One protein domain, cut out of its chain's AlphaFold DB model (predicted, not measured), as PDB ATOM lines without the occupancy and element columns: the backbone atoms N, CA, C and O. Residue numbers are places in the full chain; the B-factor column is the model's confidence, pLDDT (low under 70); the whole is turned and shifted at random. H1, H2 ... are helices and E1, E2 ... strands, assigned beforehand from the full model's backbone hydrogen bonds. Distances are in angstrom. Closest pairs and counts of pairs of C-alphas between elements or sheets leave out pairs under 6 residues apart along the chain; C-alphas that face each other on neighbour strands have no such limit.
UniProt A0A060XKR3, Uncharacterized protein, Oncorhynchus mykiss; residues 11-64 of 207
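What this domain is: This is residues 11 to 64 of the 207 residues of an uncharacterized protein of Oncorhynchus mykiss (UniProt A0A060XKR3). A small hairpin of two antiparallel strands, E1 and E2, makes one side of the domain, and three short helices lie among loops beyond it: H2 and H3 touch each other, with Tyr 42 of H2 close to the end of E1 at Gly 18, while H1 touches no other helix and is the element farthest from the mean of the C-alphas. Near the end of the printed part the chain folds back, and residues 62 to 63 pair beside residues 24 to 25 of E2. The printed part has 54 residues, with two named strands and three named helices in the order E1, E2, H1, H2, H3; the sheet's order is E1 - E2, antiparallel. The class is mixed, helices and strands, though under half of the residues, 23 of 54, are in named elements. The whole is compact, with a radius of gyration of the C-alphas of 10.1 A and a rounded outline spanning 29 by 22 by 18 A.

Where its parts are: Strand E1 is residues 15 to 18, 9.9 A from first to last C-alpha, and begins with C-alpha 15 at (71.675, 58.123, -100.898). Strand E2 is residues 22 to 25, 10.2 A long. Helix H2, residues 42 to 47, is the longest helix at 8.4 A, with C-alpha 42 at (74.860, 62.610, -92.543). Helix H3 is residues 57 to 60, 5.6 A long, and ends with C-alpha 60 at (65.557, 55.219, -89.902). Helix H1 is residues 29 to 33, 6.4 A long.

How they stand to each other: E1 and E2 form a hairpin, their directions at 145 degrees. N 16 and O 24 are 2.9 A apart, within hydrogen-bond range, and so are N 18 and O 22, at 2.9 A. The closest C-alphas of E1 and H2 are those of Gly 18 and Tyr 42, 5.2 A apart. H2 and E2 are only just apart, at 8.4 A. H2 and H3 touch, the closest C-alphas being those of Arg 45 and Tyr 57, 4.9 A apart. H3 is apart from E1, and only just apart from E2, at 8.2 A. H1 is apart from E1, H2 and H3. Each O i to N i+4 pair is within hydrogen-bond range in H1 and H2; H3 is too short for such a pair, and its one O i to N i+3 pair is within range.

The domain as a whole: The two C-alphas farthest apart are those of Glu 21 and Leu 52, 29.1 A. Residues 49 to 50 pair antiparallel with residues 55 to 56, in the stretch between H2 and H3. The printed part has no cut and no long link: E1 to E2 and E2 to H1 are tight, H1 to H2 and H2 to H3 short. The mean pLDDT of the printed part is 85.3, and no printed residue is under 70.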
ATOM      1  N   TYR A  11      72.895  61.095-104.412       71.88
ATOM      2  CA  TYR A  11      71.861  62.086-104.145       71.88
ATOM      3  C   TYR A  11      70.571  61.920-104.956       71.88
ATOM      4  O   TYR A  11      69.498  62.120-104.404       71.88
ATOM      5  N   GLU A  12      70.642  61.547-106.238       77.44
ATOM      6  CA  GLU A  12      69.437  61.394-107.077       77.44
ATOM      7  C   GLU A  12      68.595  60.177-106.662       77.44
ATOM      8  O   GLU A  12      67.401  60.129-106.931       77.44
ATOM      9  N   TYR A  13      69.207  59.224-105.957       77.31
ATOM     10  CA  TYR A  13      68.560  58.019-105.444       77.31
ATOM     11  C   TYR A  13      68.302  58.085-103.932       77.31
ATOM     12  O   TYR A  13      68.080  57.052-103.303       77.31
ATOM     13  N   GLY A  14      68.380  59.278-103.327       84.94
ATOM     14  CA  GLY A  14      68.195  59.450-101.885       84.94
ATOM     15  C   GLY A  14      69.303  58.809-101.042       84.94
ATOM     16  O   GLY A  14      69.071  58.432 -99.897       84.94
ATOM     17  N   GLN A  15      70.510  58.669-101.591       87.56
ATOM     18  CA  GLN A  15      71.675  58.123-100.898       87.56
ATOM     19  C   GLN A  15      72.687  59.204-100.517       87.56
ATOM     20  O   GLN A  15      72.918  60.164-101.255       87.56
ATOM     21  N   TYR A  16      73.359  59.012 -99.386       87.25
ATOM     22  CA  TYR A  16      74.422  59.897 -98.916       87.25
ATOM     23  C   TYR A  16      75.536  59.131 -98.208       87.25
ATOM     24  O   TYR A  16      75.384  57.972 -97.822       87.25
ATOM     25  N   VAL A  17      76.680  59.795 -98.048       86.81
ATOM     26  CA  VAL A  17      77.863  59.220 -97.402       86.81
ATOM     27  C   VAL A  17      77.918  59.662 -95.944       86.81
ATOM     28  O   VAL A  17      77.824  60.854 -95.636       86.81
ATOM     29  N   GLY A  18      78.053  58.691 -95.045       87.69
ATOM     30  CA  GLY A  18      78.289  58.909 -93.623       87.69
ATOM     31  C   GLY A  18      79.723  58.569 -93.201       87.69
ATOM     32  O   GLY A  18      80.584  58.307 -94.043       87.69
ATOM     33  N   PRO A  19      80.001  58.568 -91.888       87.56
ATOM     34  CA  PRO A  19      81.315  58.257 -91.338       87.56
ATOM     35  C   PRO A  19      81.838  56.900 -91.820       87.56
ATOM     36  O   PRO A  19      81.079  55.933 -91.920       87.56
ATOM     37  N   GLY A  20      83.142  56.821 -92.097       84.38
ATOM     38  CA  GLY A  20      83.791  55.600 -92.587       84.38
ATOM     39  C   GLY A  20      83.504  55.270 -94.055       84.38
ATOM     40  O   GLY A  20      83.562  54.100 -94.415       84.38
ATOM     41  N   GLU A  21      83.157  56.276 -94.868       81.44
ATOM     42  CA  GLU A  21      82.845  56.141 -96.308       81.44
ATOM     43  C   GLU A  21      81.676  55.196 -96.591       81.44
ATOM     44  O   GLU A  21      81.568  54.543 -97.631       81.44
ATOM     45  N   LYS A  22      80.767  55.120 -95.625       82.00
ATOM     46  CA  LYS A  22      79.647  54.205 -95.668       82.00
ATOM     47  C   LYS A  22      78.433  54.853 -96.328       82.00
ATOM     48  O   LYS A  22      78.135  56.020 -96.072       82.00
ATOM     49  N   ILE A  23      77.717  54.082 -97.143       85.19
ATOM     50  CA  ILE A  23      76.547  54.559 -97.889       85.19
ATOM     51  C   ILE A  23      75.278  54.312 -97.076       85.19
ATOM     52  O   ILE A  23      75.007  53.189 -96.638       85.19
ATOM     53  N   PHE A  24      74.495  55.370 -96.917       87.19
ATOM     54  CA  PHE A  24      73.172  55.353 -96.316       87.19
ATOM     55  C   PHE A  24      72.135  55.645 -97.395       87.19
ATOM     56  O   PHE A  24      72.355  56.511 -98.244       87.19
ATOM     57  N   THR A  25      71.010  54.943 -97.340       88.69
ATOM     58  CA  THR A  25      69.858  55.146 -98.219       88.69
ATOM     59  C   THR A  25      68.683  55.620 -97.383       88.69
ATOM     60  O   THR A  25      68.336  54.988 -96.384       88.69
ATOM     61  N   VAL A  26      68.061  56.719 -97.799       89.12
ATOM     62  CA  VAL A  26      66.838  57.214 -97.168       89.12
ATOM     63  C   VAL A  26      65.692  56.255 -97.453       89.12
ATOM     64  O   VAL A  26      65.412  55.940 -98.605       89.12
ATOM     65  N   GLU A  27      65.035  55.790 -96.393       83.38
ATOM     66  CA  GLU A  27      63.873  54.895 -96.488       83.38
ATOM     67  C   GLU A  27      62.554  55.679 -96.606       83.38
ATOM     68  O   GLU A  27      61.569  55.192 -97.153       83.38
ATOM     69  N   GLU A  28      62.524  56.914 -96.104       83.81
ATOM     70  CA  GLU A  28      61.295  57.687 -95.954       83.81
ATOM     71  C   GLU A  28      60.774  58.266 -97.287       83.81
ATOM     72  O   GLU A  28      61.419  59.152 -97.862       83.81
ATOM     73  N   PRO A  29      59.571  57.865 -97.753       80.06
ATOM     74  CA  PRO A  29      59.054  58.258 -99.068       80.06
ATOM     75  C   PRO A  29      58.815  59.762 -99.229       80.06
ATOM     76  O   PRO A  29      59.025  60.311-100.306       80.06
ATOM     77  N   HIS A  30      58.390  60.442 -98.161       79.69
ATOM     78  CA  HIS A  30      58.108  61.879 -98.204       79.69
ATOM     79  C   HIS A  30      59.391  62.692 -98.421       79.69
ATOM     80  O   HIS A  30      59.421  63.634 -99.210       79.69
ATOM     81  N   THR A  31      60.479  62.295 -97.761       77.50
ATOM     82  CA  THR A  31      61.781  62.957 -97.894       77.50
ATOM     83  C   THR A  31      62.448  62.661 -99.242       77.50
ATOM     84  O   THR A  31      63.226  63.476 -99.736       77.50
ATOM     85  N   LEU A  32      62.124  61.519 -99.860       77.44
ATOM     86  CA  LEU A  32      62.524  61.182-101.232       77.44
ATOM     87  C   LEU A  32      61.819  62.060-102.283       77.44
ATOM     88  O   LEU A  32      62.419  62.351-103.316       77.44
ATOM     89  N   GLY A  33      60.578  62.486-102.025       79.00
ATOM     90  CA  GLY A  33      59.807  63.350-102.927       79.00
ATOM     91  C   GLY A  33      60.302  64.799-102.960       79.00
ATOM     92  O   GLY A  33      60.540  65.341-104.036       79.00
ATOM     93  N   ASP A  34      60.537  65.396-101.788       77.94
ATOM     94  CA  ASP A  34      60.937  66.810-101.636       77.94
ATOM     95  C   ASP A  34      62.442  66.966-101.382       77.94
ATOM     96  O   ASP A  34      62.915  67.748-100.548       77.94
ATOM     97  N   PHE A  35      63.219  66.142-102.072       74.62
ATOM     98  CA  PHE A  35      64.608  65.918-101.742       74.62
ATOM     99  C   PHE A  35      65.508  67.157-102.000       74.62
ATOM    100  O   PHE A  35      65.572  67.673-103.117       74.62
ATOM    101  N   ASN A  36      66.270  67.613-100.987       83.44
ATOM    102  CA  ASN A  36      67.256  68.700-101.110       83.44
ATOM    103  C   ASN A  36      68.681  68.219-100.781       83.44
ATOM    104  O   ASN A  36      68.926  67.513 -99.804       83.44
ATOM    105  N   ARG A  37      69.670  68.671-101.560       82.19
ATOM    106  CA  ARG A  37      71.094  68.357-101.346       82.19
ATOM    107  C   ARG A  37      71.595  68.740 -99.954       82.19
ATOM    108  O   ARG A  37      72.485  68.071 -99.439       82.19
ATOM    109  N   SER A  38      71.039  69.786 -99.346       84.75
ATOM    110  CA  SER A  38      71.411  70.205 -97.991       84.75
ATOM    111  C   SER A  38      70.921  69.233 -96.909       84.75
ATOM    112  O   SER A  38      71.626  69.017 -95.919       84.75
ATOM    113  N   THR A  39      69.756  68.607 -97.102       87.69
ATOM    114  CA  THR A  39      69.139  67.698 -96.123       87.69
ATOM    115  C   THR A  39      69.650  66.258 -96.245       87.69
ATOM    116  O   THR A  39      69.630  65.521 -95.262       87.69
ATOM    117  N   LEU A  40      70.216  65.855 -97.392       86.69
ATOM    118  CA  LEU A  40      70.866  64.539 -97.608       86.69
ATOM    119  C   LEU A  40      72.312  64.475 -97.166       86.69
ATOM    120  O   LEU A  40      73.210  64.011 -97.870       86.69
ATOM    121  N   THR A  41      72.570  64.975 -95.982       89.69
ATOM    122  CA  THR A  41      73.899  64.855 -95.417       89.69
ATOM    123  C   THR A  41      73.787  64.126 -94.107       89.69
ATOM    124  O   THR A  41      72.842  64.327 -93.344       89.69
ATOM    125  N   TYR A  42      74.789  63.297 -93.822       90.31
ATOM    126  CA  TYR A  42      74.860  62.610 -92.543       90.31
ATOM    127  C   TYR A  42      74.780  63.604 -91.380       90.31
ATOM    128  O   TYR A  42      74.066  63.366 -90.415       90.31
ATOM    129  N   LYS A  43      75.451  64.760 -91.492       92.12
ATOM    130  CA  LYS A  43      75.422  65.818 -90.470       92.12
ATOM    131  C   LYS A  43      74.007  66.327 -90.203       92.12
ATOM    132  O   LYS A  43      73.600  66.407 -89.048       92.12
ATOM    133  N   TRP A  44      73.250  66.631 -91.256       92.50
ATOM    134  CA  TRP A  44      71.877  67.096 -91.099       92.50
ATOM    135  C   TRP A  44      70.992  65.975 -90.537       92.50
ATOM    136  O   TRP A  44      70.350  66.165 -89.511       92.50
ATOM    137  N   ARG A  45      71.026  64.770 -91.112       91.25
ATOM    138  CA  ARG A  45      70.138  63.662 -90.706       91.25
ATOM    139  C   ARG A  45      70.455  63.059 -89.335       91.25
ATOM    140  O   ARG A  45      69.574  62.468 -88.718       91.25
ATOM    141  N   SER A  46      71.685  63.204 -88.847       91.81
ATOM    142  CA  SER A  46      72.054  62.821 -87.475       91.81
ATOM    143  C   SER A  46      71.625  63.853 -86.436       91.81
ATOM    144  O   SER A  46      71.291  63.471 -85.319       91.81
ATOM    145  N   SER A  47      71.592  65.135 -86.804       92.94
ATOM    146  CA  SER A  47      71.260  66.231 -85.881       92.94
ATOM    147  C   SER A  47      69.769  66.582 -85.872       92.94
ATOM    148  O   SER A  47      69.282  67.159 -84.905       92.94
ATOM    149  N   ASN A  48      69.043  66.260 -86.945       90.75
ATOM    150  CA  ASN A  48      67.617  66.540 -87.067       90.75
ATOM    151  C   ASN A  48      66.797  65.323 -86.635       90.75
ATOM    152  O   ASN A  48      67.074  64.188 -87.034       90.75
ATOM    153  N   VAL A  49      65.781  65.585 -85.818       91.06
ATOM    154  CA  VAL A  49      64.897  64.584 -85.222       91.06
ATOM    155  C   VAL A  49      63.529  64.689 -85.870       91.06
ATOM    156  O   VAL A  49      62.987  65.782 -86.018       91.06
ATOM    157  N   ASP A  50      62.979  63.544 -86.249       87.75
ATOM    158  CA  ASP A  50      61.619  63.450 -86.756       87.75
ATOM    159  C   ASP A  50      60.623  63.652 -85.593       87.75
ATOM    160  O   ASP A  50      60.666  62.888 -84.620       87.75
ATOM    161  N   PRO A  51      59.717  64.648 -85.664       88.12
ATOM    162  CA  PRO A  51      58.758  64.934 -84.597       88.12
ATOM    163  C   PRO A  51      57.748  63.801 -84.362       88.12
ATOM    164  O   PRO A  51      57.188  63.712 -83.271       88.12
ATOM    165  N   LEU A  52      57.514  62.931 -85.350       87.19
ATOM    166  CA  LEU A  52      56.552  61.832 -85.235       87.19
ATOM    167  C   LEU A  52      57.130  60.639 -84.474       87.19
ATOM    168  O   LEU A  52      56.426  59.982 -83.709       87.19
ATOM    169  N   THR A  53      58.409  60.340 -84.694       86.50
ATOM    170  CA  THR A  53      59.070  59.161 -84.113       86.50
ATOM    171  C   THR A  53      60.015  59.493 -82.965       86.50
ATOM    172  O   THR A  53      60.457  58.576 -82.269       86.50
ATOM    173  N   ASN A  54      60.311  60.780 -82.744       93.38
ATOM    174  CA  ASN A  54      61.265  61.281 -81.751       93.38
ATOM    175  C   ASN A  54      62.651  60.617 -81.869       93.38
ATOM    176  O   ASN A  54      63.344  60.357 -80.885       93.38
ATOM    177  N   ARG A  55      63.040  60.274 -83.100       89.56
ATOM    178  CA  ARG A  55      64.343  59.692 -83.433       89.56
ATOM    179  C   ARG A  55      64.990  60.503 -84.543       89.56
ATOM    180  O   ARG A  55      64.309  61.087 -85.383       89.56
ATOM    181  N   SER A  56      66.318  60.534 -84.553       91.38
ATOM    182  CA  SER A  56      67.079  61.154 -85.638       91.38
ATOM    183  C   SER A  56      66.795  60.457 -86.967       91.38
ATOM    184  O   SER A  56      66.729  59.222 -87.000       91.38
ATOM    185  N   TYR A  57      66.737  61.213 -88.061       89.69
ATOM    186  CA  TYR A  57      66.505  60.665 -89.402       89.69
ATOM    187  C   TYR A  57      67.507  59.563 -89.785       89.69
ATOM    188  O   TYR A  57      67.118  58.557 -90.371       89.69
ATOM    189  N   VAL A  58      68.770  59.684 -89.358       89.62
ATOM    190  CA  VAL A  58      69.819  58.679 -89.622       89.62
ATOM    191  C   VAL A  58      69.504  57.292 -89.048       89.62
ATOM    192  O   VAL A  58      69.995  56.293 -89.558       89.62
ATOM    193  N   HIS A  59      68.689  57.205 -87.993       87.31
ATOM    194  CA  HIS A  59      68.354  55.929 -87.356       87.31
ATOM    195  C   HIS A  59      67.319  55.131 -88.159       87.31
ATOM    196  O   HIS A  59      67.229  53.916 -88.010       87.31
ATOM    197  N   ARG A  60      66.530  55.825 -88.986       84.94
ATOM    198  CA  ARG A  60      65.557  55.219 -89.902       84.94
ATOM    199  C   ARG A  60      66.173  54.927 -91.267       84.94
ATOM    200  O   ARG A  60      65.607  54.170 -92.033       84.94
ATOM    201  N   ASP A  61      67.316  55.526 -91.585       88.06
ATOM    202  CA  ASP A  61      67.959  55.296 -92.869       88.06
ATOM    203  C   ASP A  61      68.611  53.922 -92.922       88.06
ATOM    204  O   ASP A  61      69.314  53.486 -92.003       88.06
ATOM    205  N   MET A  62      68.427  53.251 -94.053       82.88
ATOM    206  CA  MET A  62      69.023  51.953 -94.264       82.88
ATOM    207  C   MET A  62      70.508  52.123 -94.561       82.88
ATOM    208  O   MET A  62      70.922  52.713 -95.561       82.88
ATOM    209  N   PHE A  63      71.323  51.530 -93.704       80.06
ATOM    210  CA  PHE A  63      72.730  51.357 -93.979       80.06
ATOM    211  C   PHE A  63      72.932  50.282 -95.049       80.06
ATOM    212  O   PHE A  63      72.505  49.135 -94.877       80.06
ATOM    213  N   LEU A  64      73.647  50.599 -96.128       71.12
ATOM    214  CA  LEU A  64      73.883  49.641 -97.200       71.12
ATOM    215  C   LEU A  64      75.005  48.648 -96.827       71.12
ATOM    216  O   LEU A  64      76.163  48.803 -97.209       71.12
TER     217      LEU A  64